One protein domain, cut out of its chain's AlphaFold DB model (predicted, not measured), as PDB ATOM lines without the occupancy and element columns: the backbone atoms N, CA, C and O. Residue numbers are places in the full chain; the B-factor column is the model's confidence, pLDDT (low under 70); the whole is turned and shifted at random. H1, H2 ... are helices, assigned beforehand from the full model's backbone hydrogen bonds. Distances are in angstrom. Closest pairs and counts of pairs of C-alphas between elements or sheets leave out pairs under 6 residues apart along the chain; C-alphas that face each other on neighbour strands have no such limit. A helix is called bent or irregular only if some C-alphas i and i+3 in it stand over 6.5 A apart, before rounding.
ATOM      1  N   ALA A 112     204.447 172.081 142.274       68.50
ATOM      2  CA  ALA A 112     203.304 172.948 141.967       68.50
ATOM      3  C   ALA A 112     203.266 173.427 140.501       68.50
ATOM      4  O   ALA A 112     202.188 173.641 139.949       68.50
ATOM      5  N   ALA A 113     204.423 173.586 139.851       69.62
ATOM      6  CA  ALA A 113     204.513 173.945 138.435       69.62
ATOM      7  C   ALA A 113     204.019 172.820 137.503       69.62
ATOM      8  O   ALA A 113     203.269 173.092 136.566       69.62
ATOM      9  N   VAL A 114     204.373 171.563 137.799       70.75
ATOM     10  CA  VAL A 114     203.951 170.374 137.035       70.75
ATOM     11  C   VAL A 114     202.443 170.183 137.159       70.75
ATOM     12  O   VAL A 114     201.747 170.043 136.155       70.75
ATOM     13  N   LEU A 115     201.914 170.290 138.379       73.12
ATOM     14  CA  LEU A 115     200.477 170.191 138.603       73.12
ATOM     15  C   LEU A 115     199.707 171.351 137.953       73.12
ATOM     16  O   LEU A 115     198.676 171.128 137.329       73.12
ATOM     17  N   ASN A 116     200.204 172.590 138.027       74.00
ATOM     18  CA  ASN A 116     199.574 173.715 137.324       74.00
ATOM     19  C   ASN A 116     199.522 173.501 135.809       74.00
ATOM     20  O   ASN A 116     198.535 173.872 135.171       74.00
ATOM     21  N   ARG A 117     200.574 172.916 135.231       73.62
ATOM     22  CA  ARG A 117     200.609 172.563 133.813       73.62
ATOM     23  C   ARG A 117     199.582 171.482 133.486       73.62
ATOM     24  O   ARG A 117     198.838 171.661 132.528       73.62
ATOM     25  N   TYR A 118     199.493 170.428 134.298       76.62
ATOM     26  CA  TYR A 118     198.456 169.404 134.151       76.62
ATOM     27  C   TYR A 118     197.056 170.013 134.166       76.62
ATOM     28  O   TYR A 118     196.272 169.806 133.245       76.62
ATOM     29  N   LEU A 119     196.766 170.829 135.184       79.12
ATOM     30  CA  LEU A 119     195.467 171.469 135.336       79.12
ATOM     31  C   LEU A 119     195.126 172.304 134.102       79.12
ATOM     32  O   LEU A 119     194.008 172.200 133.615       79.12
ATOM     33  N   LYS A 120     196.074 173.063 133.537       82.19
ATOM     34  CA  LYS A 120     195.850 173.799 132.279       82.19
ATOM     35  C   LYS A 120     195.485 172.890 131.099       82.19
ATOM     36  O   LYS A 120     194.720 173.326 130.252       82.19
ATOM     37  N   GLN A 121     196.023 171.673 131.030       79.94
ATOM     38  CA  GLN A 121     195.742 170.728 129.943       79.94
ATOM     39  C   GLN A 121     194.359 170.091 130.062       79.94
ATOM     40  O   GLN A 121     193.708 169.860 129.049       79.94
ATOM     41  N   ILE A 122     193.928 169.776 131.286       81.00
ATOM     42  CA  ILE A 122     192.643 169.104 131.509       81.00
ATOM     43  C   ILE A 122     191.482 170.077 131.716       81.00
ATOM     44  O   ILE A 122     190.334 169.668 131.564       81.00
ATOM     45  N   THR A 123     191.756 171.335 132.085       84.94
ATOM     46  CA  THR A 123     190.707 172.333 132.329       84.94
ATOM     47  C   THR A 123     189.940 172.583 131.030       84.94
ATOM     48  O   THR A 123     190.558 172.962 130.035       84.94
ATOM     49  N   PRO A 124     188.611 172.389 131.027       85.94
ATOM     50  CA  PRO A 124     187.800 172.588 129.838       85.94
ATOM     51  C   PRO A 124     187.775 174.067 129.428       85.94
ATOM     52  O   PRO A 124     187.882 174.959 130.274       85.94
ATOM     53  N   SER A 125     187.596 174.334 128.132       84.94
ATOM     54  CA  SER A 125     187.283 175.681 127.646       84.94
ATOM     55  C   SER A 125     185.907 176.141 128.152       84.94
ATOM     56  O   SER A 125     185.096 175.346 128.634       84.94
ATOM     57  N   ALA A 126     185.623 177.443 128.055       81.56
ATOM     58  CA  ALA A 126     184.348 178.002 128.515       81.56
ATOM     59  C   ALA A 126     183.130 177.416 127.768       81.56
ATOM     60  O   ALA A 126     182.062 177.244 128.354       81.56
ATOM     61  N   ASP A 127     183.316 177.074 126.495       85.50
ATOM     62  CA  ASP A 127     182.344 176.484 125.571       85.50
ATOM     63  C   ASP A 127     182.409 174.948 125.506       85.50
ATOM     64  O   ASP A 127     181.740 174.338 124.673       85.50
ATOM     65  N   ALA A 128     183.186 174.312 126.390       89.62
ATOM     66  CA  ALA A 128     183.362 172.867 126.389       89.62
ATOM     67  C   ALA A 128     182.026 172.118 126.489       89.62
ATOM     68  O   ALA A 128     181.139 172.445 127.294       89.62
ATOM     69  N   SER A 129     181.928 171.048 125.709       92.69
ATOM     70  CA  SER A 129     180.790 170.142 125.702       92.69
ATOM     71  C   SER A 129     180.598 169.463 127.069       92.69
ATOM     72  O   SER A 129     181.546 169.308 127.851       92.69
ATOM     73  N   PRO A 130     179.385 168.961 127.374       94.88
ATOM     74  CA  PRO A 130     179.159 168.192 128.595       94.88
ATOM     75  C   PRO A 130     180.084 166.975 128.739       94.88
ATOM     76  O   PRO A 130     180.480 166.633 129.851       94.88
ATOM     77  N   ALA A 131     180.460 166.331 127.631       93.50
ATOM     78  CA  ALA A 131     181.378 165.193 127.646       93.50
ATOM     79  C   ALA A 131     182.791 165.597 128.098       93.50
ATOM     80  O   ALA A 131     183.406 164.903 128.908       93.50
ATOM     81  N   GLU A 132     183.286 166.746 127.636       91.25
ATOM     82  CA  GLU A 132     184.593 167.280 128.035       91.25
ATOM     83  C   GLU A 132     184.613 167.686 129.510       91.25
ATOM     84  O   GLU A 132     185.566 167.368 130.225       91.25
ATOM     85  N   LYS A 133     183.528 168.292 130.008       94.12
ATOM     86  CA  LYS A 133     183.381 168.622 131.435       94.12
ATOM     87  C   LYS A 133     183.380 167.370 132.323       94.12
ATOM     88  O   LYS A 133     184.071 167.347 133.341       94.12
ATOM     89  N   ARG A 134     182.695 166.289 131.919       95.00
ATOM     90  CA  ARG A 134     182.755 164.993 132.635       95.00
ATOM     91  C   ARG A 134     184.153 164.376 132.594       95.00
ATOM     92  O   ARG A 134     184.626 163.871 133.612       95.00
ATOM     93  N   LYS A 135     184.841 164.450 131.448       91.31
ATOM     94  CA  LYS A 135     186.227 163.974 131.316       91.31
ATOM     95  C   LYS A 135     187.170 164.726 132.257       91.31
ATOM     96  O   LYS A 135     188.021 164.100 132.883       91.31
ATOM     97  N   TYR A 136     186.985 166.037 132.403       92.19
ATOM     98  CA  TYR A 136     187.725 166.851 133.365       92.19
ATOM     99  C   TYR A 136     187.484 166.413 134.817       92.19
ATOM    100  O   TYR A 136     188.446 166.204 135.554       92.19
ATOM    101  N   ILE A 137     186.223 166.200 135.214       94.31
ATOM    102  CA  ILE A 137     185.876 165.695 136.555       94.31
ATOM    103  C   ILE A 137     186.556 164.348 136.819       94.31
ATOM    104  O   ILE A 137     187.192 164.174 137.856       94.31
ATOM    105  N   HIS A 138     186.485 163.417 135.863       91.19
ATOM    106  CA  HIS A 138     187.146 162.120 135.985       91.19
ATOM    107  C   HIS A 138     188.670 162.262 136.113       91.19
ATOM    108  O   HIS A 138     189.270 161.615 136.964       91.19
ATOM    109  N   ALA A 139     189.298 163.133 135.316       87.06
ATOM    110  CA  ALA A 139     190.737 163.388 135.385       87.06
ATOM    111  C   ALA A 139     191.163 163.928 136.762       87.06
ATOM    112  O   ALA A 139     192.126 163.440 137.349       87.06
ATOM    113  N   LEU A 140     190.403 164.871 137.332       88.31
ATOM    114  CA  LEU A 140     190.620 165.334 138.706       88.31
ATOM    115  C   LEU A 140     190.395 164.226 139.746       88.31
ATOM    116  O   LEU A 140     191.082 164.185 140.764       88.31
ATOM    117  N   GLY A 141     189.456 163.316 139.490       86.62
ATOM    118  CA  GLY A 141     189.199 162.130 140.306       86.62
ATOM    119  C   GLY A 141     190.384 161.161 140.404       86.62
ATOM    120  O   GLY A 141     190.507 160.442 141.395       86.62
ATOM    121  N   GLN A 142     191.299 161.180 139.434       82.75
ATOM    122  CA  GLN A 142     192.522 160.371 139.471       82.75
ATOM    123  C   GLN A 142     193.658 161.037 140.261       82.75
ATOM    124  O   GLN A 142     194.632 160.383 140.618       82.75
ATOM    125  N   LEU A 143     193.538 162.327 140.597       78.94
ATOM    126  CA  LEU A 143     194.552 163.024 141.386       78.94
ATOM    127  C   LEU A 143     194.568 162.534 142.836       78.94
ATOM    128  O   LEU A 143     193.523 162.429 143.478       78.94
ATOM    129  N   HIS A 144     195.754 162.311 143.392       73.88
ATOM    130  CA  HIS A 144     195.900 162.007 144.814       73.88
ATOM    131  C   HIS A 144     195.504 163.216 145.695       73.88
ATOM    132  O   HIS A 144     195.752 164.366 145.333       73.88
ATOM    133  N   ASP A 145     194.902 162.990 146.870       68.94
ATOM    134  CA  ASP A 145     194.405 164.079 147.744       68.94
ATOM    135  C   ASP A 145     195.536 164.843 148.471       68.94
ATOM    136  O   ASP A 145     195.344 165.949 148.976       68.94
ATOM    137  N   SER A 146     196.763 164.302 148.465       63.88
ATOM    138  CA  SER A 146     197.965 164.913 149.067       63.88
ATOM    139  C   SER A 146     198.569 166.076 148.258       63.88
ATOM    140  O   SER A 146     199.720 166.454 148.474       63.88
ATOM    141  N   ILE A 147     197.804 166.692 147.351       64.94
ATOM    142  CA  ILE A 147     198.215 167.905 146.634       64.94
ATOM    143  C   ILE A 147     198.428 169.041 147.646       64.94
ATOM    144  O   ILE A 147     197.485 169.530 148.275       64.94
ATOM    145  N   ASN A 148     199.690 169.448 147.805       54.94
ATOM    146  CA  ASN A 148     200.135 170.252 148.941       54.94
ATOM    147  C   ASN A 148     200.596 171.667 148.558       54.94
ATOM    148  O   ASN A 148     201.710 172.096 148.861       54.94
ATOM    149  N   PRO A 149     199.732 172.427 147.875       64.75
ATOM    150  CA  PRO A 149     199.381 173.700 148.499       64.75
ATOM    151  C   PRO A 149     197.870 173.968 148.524       64.75
ATOM    152  O   PRO A 149     197.160 173.765 147.537       64.75
ATOM    153  N   ASN A 150     197.399 174.537 149.644       71.31
ATOM    154  CA  ASN A 150     196.021 175.022 149.849       71.31
ATOM    155  C   ASN A 150     195.487 175.842 148.665       71.31
ATOM    156  O   ASN A 150     194.336 175.678 148.269       71.31
ATOM    157  N   PHE A 151     196.341 176.683 148.077       73.56
ATOM    158  CA  PHE A 151     196.011 177.498 146.912       73.56
ATOM    159  C   PHE A 151     195.545 176.661 145.708       73.56
ATOM    160  O   PHE A 151     194.571 177.011 145.047       73.56
ATOM    161  N   LEU A 152     196.207 175.533 145.428       74.31
ATOM    162  CA  LEU A 152     195.823 174.672 144.307       74.31
ATOM    163  C   LEU A 152     194.525 173.927 144.587       74.31
ATOM    164  O   LEU A 152     193.696 173.832 143.686       74.31
ATOM    165  N   ARG A 153     194.300 173.483 145.830       79.75
ATOM    166  CA  ARG A 153     193.007 172.908 146.228       79.75
ATOM    167  C   ARG A 153     191.864 173.892 145.986       79.75
ATOM    168  O   ARG A 153     190.908 173.539 145.308       79.75
ATOM    169  N   GLN A 154     192.015 175.137 146.438       84.81
ATOM    170  CA  GLN A 154     191.016 176.191 146.228       84.81
ATOM    171  C   GLN A 154     190.762 176.464 144.744       84.81
ATOM    172  O   GLN A 154     189.614 176.614 144.334       84.81
ATOM    173  N   LYS A 155     191.818 176.490 143.923       84.62
ATOM    174  CA  LYS A 155     191.689 176.688 142.477       84.62
ATOM    175  C   LYS A 155     190.918 175.547 141.809       84.62
ATOM    176  O   LYS A 155     190.026 175.820 141.013       84.62
ATOM    177  N   ILE A 156     191.230 174.294 142.149       88.69
ATOM    178  CA  ILE A 156     190.507 173.120 141.634       88.69
ATOM    179  C   ILE A 156     189.037 173.176 142.065       88.69
ATOM    180  O   ILE A 156     188.152 173.017 141.228       88.69
ATOM    181  N   SER A 157     188.763 173.462 143.340       91.50
ATOM    182  CA  SER A 157     187.392 173.599 143.841       91.50
ATOM    183  C   SER A 157     186.625 174.709 143.126       91.50
ATOM    184  O   SER A 157     185.495 174.481 142.715       91.50
ATOM    185  N   ALA A 158     187.234 175.876 142.899       91.94
ATOM    186  CA  ALA A 158     186.603 176.962 142.150       91.94
ATOM    187  C   ALA A 158     186.279 176.561 140.702       91.94
ATOM    188  O   ALA A 158     185.196 176.870 140.209       91.94
ATOM    189  N   SER A 159     187.178 175.831 140.034       91.19
ATOM    190  CA  SER A 159     186.926 175.304 138.689       91.19
ATOM    191  C   SER A 159     185.787 174.284 138.665       91.19
ATOM    192  O   SER A 159     184.963 174.337 137.759       91.19
ATOM    193  N   LEU A 160     185.700 173.401 139.663       94.44
ATOM    194  CA  LEU A 160     184.580 172.467 139.812       94.44
ATOM    195  C   LEU A 160     183.254 173.205 140.048       94.44
ATOM    196  O   LEU A 160     182.265 172.895 139.393       94.44
ATOM    197  N   ILE A 161     183.240 174.216 140.923       95.25
ATOM    198  CA  ILE A 161     182.058 175.057 141.188       95.25
ATOM    199  C   ILE A 161     181.587 175.756 139.908       95.25
ATOM    200  O   ILE A 161     180.392 175.791 139.627       95.25
ATOM    201  N   ALA A 162     182.520 176.262 139.098       93.31
ATOM    202  CA  ALA A 162     182.213 176.940 137.842       93.31
ATOM    203  C   ALA A 162     181.568 176.030 136.778       93.31
ATOM    204  O   ALA A 162     180.942 176.544 135.853       93.31
ATOM    205  N   LEU A 163     181.678 174.697 136.896       93.25
ATOM    206  CA  LEU A 163     180.948 173.773 136.015       93.25
ATOM    207  C   LEU A 163     179.433 173.834 136.244       93.25
ATOM    208  O   LEU A 163     178.674 173.539 135.322       93.25
ATOM    209  N   GLY A 164     179.011 174.239 137.444       93.19
ATOM    210  CA  GLY A 164     177.614 174.338 137.839       93.19
ATOM    211  C   GLY A 164     177.037 173.043 138.407       93.19
ATOM    212  O   GLY A 164     177.659 171.978 138.411       93.19
ATOM    213  N   HIS A 165     175.809 173.165 138.908       95.88
ATOM    214  CA  HIS A 165     175.096 172.096 139.603       95.88
ATOM    215  C   HIS A 165     174.782 170.883 138.703       95.88
ATOM    216  O   HIS A 165     174.788 169.755 139.187       95.88
ATOM    217  N   ASP A 166     174.619 171.076 137.391       94.50
ATOM    218  CA  ASP A 166     174.316 170.001 136.425       94.50
ATOM    219  C   ASP A 166     175.336 168.848 136.429       94.50
ATOM    220  O   ASP A 166     175.015 167.727 136.029       94.50
ATOM    221  N   PHE A 167     176.562 169.106 136.893       95.31
ATOM    222  CA  PHE A 167     177.640 168.119 136.986       95.31
ATOM    223  C   PHE A 167     177.881 167.605 138.414       95.31
ATOM    224  O   PHE A 167     178.813 166.835 138.640       95.31
ATOM    225  N   PHE A 168     177.064 168.002 139.396       95.50
ATOM    226  CA  PHE A 168     177.233 167.605 140.796       95.50
ATOM    227  C   PHE A 168     177.212 166.078 140.972       95.50
ATOM    228  O   PHE A 168     178.073 165.515 141.650       95.50
ATOM    229  N   ASN A 169     176.291 165.388 140.292       93.44
ATOM    230  CA  ASN A 169     176.198 163.926 140.345       93.44
ATOM    231  C   ASN A 169     177.463 163.225 139.821       93.44
ATOM    232  O   ASN A 169     177.856 162.197 140.370       93.44
ATOM    233  N   ASP A 170     178.139 163.799 138.821       94.94
ATOM    234  CA  ASP A 170     179.409 163.271 138.305       94.94
ATOM    235  C   ASP A 170     180.561 163.422 139.315       94.94
ATOM    236  O   ASP A 170     181.546 162.687 139.249       94.94
ATOM    237  N   MET A 171     180.449 164.356 140.268       94.25
ATOM    238  CA  MET A 171     181.448 164.591 141.319       94.25
ATOM    239  C   MET A 171     181.281 163.652 142.520       94.25
ATOM    240  O   MET A 171     182.252 163.388 143.232       94.25
ATOM    241  N   LEU A 172     180.073 163.125 142.754       91.94
ATOM    242  CA  LEU A 172     179.754 162.289 143.919       91.94
ATOM    243  C   LEU A 172     180.692 161.089 144.140       91.94
ATOM    244  O   LEU A 172     180.961 160.780 145.307       91.94
ATOM    245  N   PRO A 173     181.208 160.389 143.108       89.38
ATOM    246  CA  PRO A 173     182.170 159.301 143.288       89.38
ATOM    247  C   PRO A 173     183.471 159.720 143.990       89.38
ATOM    248  O   PRO A 173     184.016 158.916 144.743       89.38
ATOM    249  N   TYR A 174     183.901 160.975 143.832       89.69
ATOM    250  CA  TYR A 174     185.213 161.482 144.264       89.69
ATOM    251  C   TYR A 174     185.161 162.345 145.537       89.69
ATOM    252  O   TYR A 174     186.094 163.086 145.847       89.69
ATOM    253  N   MET A 175     184.051 162.282 146.278       88.56
ATOM    254  CA  MET A 175     183.813 163.079 147.493       88.56
ATOM    255  C   MET A 175     184.696 162.691 148.686       88.56
ATOM    256  O   MET A 175     184.617 163.305 149.746       88.56
ATOM    257  N   ASP A 176     185.541 161.679 148.554       82.31
ATOM    258  CA  ASP A 176     186.607 161.381 149.503       82.31
ATOM    259  C   ASP A 176     187.741 162.419 149.446       82.31
ATOM    260  O   ASP A 176     188.388 162.652 150.465       82.31
ATOM    261  N   LYS A 177     187.918 163.113 148.314       85.75
ATOM    262  CA  LYS A 177     188.959 164.134 148.145       85.75
ATOM    263  C   LYS A 177     188.498 165.517 148.592       85.75
ATOM    264  O   LYS A 177     187.395 165.977 148.283       85.75
ATOM    265  N   SER A 178     189.399 166.229 149.254       86.94
ATOM    266  CA  SER A 178     189.154 167.526 149.890       86.94
ATOM    267  C   SER A 178     188.610 168.604 148.941       86.94
ATOM    268  O   SER A 178     187.708 169.358 149.309       86.94
ATOM    269  N   PHE A 179     189.110 168.682 147.705       88.25
ATOM    270  CA  PHE A 179     188.679 169.701 146.740       88.25
ATOM    271  C   PHE A 179     187.295 169.416 146.132       88.25
ATOM    272  O   PHE A 179     186.566 170.366 145.834       88.25
ATOM    273  N   PHE A 180     186.897 168.142 146.012       92.62
ATOM    274  CA  PHE A 180     185.528 167.765 145.644       92.62
ATOM    275  C   PHE A 180     184.550 168.044 146.784       92.62
ATOM    276  O   PHE A 180     183.470 168.564 146.528       92.62
ATOM    277  N   GLN A 181     184.944 167.797 148.038       91.19
ATOM    278  CA  GLN A 181     184.125 168.148 149.206       91.19
ATOM    279  C   GLN A 181     183.834 169.652 149.271       91.19
ATOM    280  O   GLN A 181     182.694 170.048 149.494       91.19
ATOM    281  N   GLN A 182     184.849 170.491 149.032       91.38
ATOM    282  CA  GLN A 182     184.690 171.949 149.007       91.38
ATOM    283  C   GLN A 182     183.748 172.410 147.892       91.38
ATOM    284  O   GLN A 182     182.870 173.232 148.140       91.38
ATOM    285  N   ALA A 183     183.898 171.866 146.680       94.38
ATOM    286  CA  ALA A 183     182.996 172.184 145.576       94.38
ATOM    287  C   ALA A 183     181.569 171.697 145.861       94.38
ATOM    288  O   ALA A 183     180.606 172.442 145.690       94.38
ATOM    289  N   GLY A 184     181.438 170.473 146.375       94.69
ATOM    290  CA  GLY A 184     180.162 169.886 146.750       94.69
ATOM    291  C   GLY A 184     179.428 170.704 147.809       94.69
ATOM    292  O   GLY A 184     178.223 170.872 147.695       94.69
ATOM    293  N   ALA A 185     180.134 171.277 148.787       93.50
ATOM    294  CA  ALA A 185     179.515 172.088 149.838       93.50
ATOM    295  C   ALA A 185     178.859 173.372 149.303       93.50
ATOM    296  O   ALA A 185     177.947 173.899 149.933       93.50
ATOM    297  N   VAL A 186     179.317 173.868 148.150       95.19
ATOM    298  CA  VAL A 186     178.745 175.040 147.473       95.19
ATOM    299  C   VAL A 186     177.647 174.642 146.487       95.19
ATOM    300  O   VAL A 186     176.670 175.368 146.337       95.19
ATOM    301  N   LEU A 187     177.810 173.507 145.804       96.06
ATOM    302  CA  LEU A 187     176.912 173.075 144.731       96.06
ATOM    303  C   LEU A 187     175.706 172.258 145.205       96.06
ATOM    304  O   LEU A 187     174.728 172.171 144.465       96.06
ATOM    305  N   ALA A 188     175.786 171.613 146.369       95.69
ATOM    306  CA  ALA A 188     174.744 170.708 146.835       95.69
ATOM    307  C   ALA A 188     173.470 171.464 147.237       95.69
ATOM    308  O   ALA A 188     173.507 172.521 147.869       95.69
TER     309      ALA A 188
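This is residues 112 to 188 of the 380 residues of an uncharacterized protein of Lentisphaerae bacterium ADurb.Bin242 (UniProt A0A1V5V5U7). Five helices make a small bundle through which the chain runs to and fro, H1, H3 and H5 roughly one way and H2 and H4 roughly the other. H5 packs on H3 and folds back against H4 as a helical hairpin, H2 packs on H4, and H1 lies more loosely at the edge, close to H2 and H3. The printed part has 77 residues and is all helix, with no named strand. It is compact, with a radius of gyration of the C-alphas of 11.4 A and spans of 29 by 24 by 17 A.

H1, residues 112 to 122, begins at C-alpha 112 (203.304, 172.948, 141.967) and is 15.4 A long. H2, residues 130 to 141, measures 16.6 A. H3, residues 150 to 162, measures 18.4 A. H4, residues 165 to 174, is irregular: C-alphas 166 and 169 are 7.5 A apart. H5, residues 178 to 187, ends at C-alpha 187 (176.912, 173.075, 144.731).

H1 is close to but not clearly touching H2, closest at the C-alphas of Ile 122 and Tyr 136, 5.7 A. H2 and H4 touch, closest at C-alphas 141 and 174, 5.7 A, at a shallow tilt of 31 degrees, the same way. H3 and H5 touch, closest at C-alphas 157 and 183, 4.9 A, at 36 degrees, only just steep. The hairpin H4 and H5 is closest at C-alphas 165 and 187, 5.5 A. H1 is apart from H4 and H5. Helix packing is mostly aligned, only just, with 2 of 3 tilts shallow. In H1, H2 and H3 every O i to N i+4 pair is within hydrogen-bond range; H5 has 5 of 6, H4 2 of 6 beside 5 of 7 O i to N i+3 pairs.

The C-alphas of Ala 113 and Ala 188, the two farthest apart, are 31.1 A apart. The printed part has no cut and no long link. The pLDDT is under 70 at residues 112 to 113 and 145 to 149.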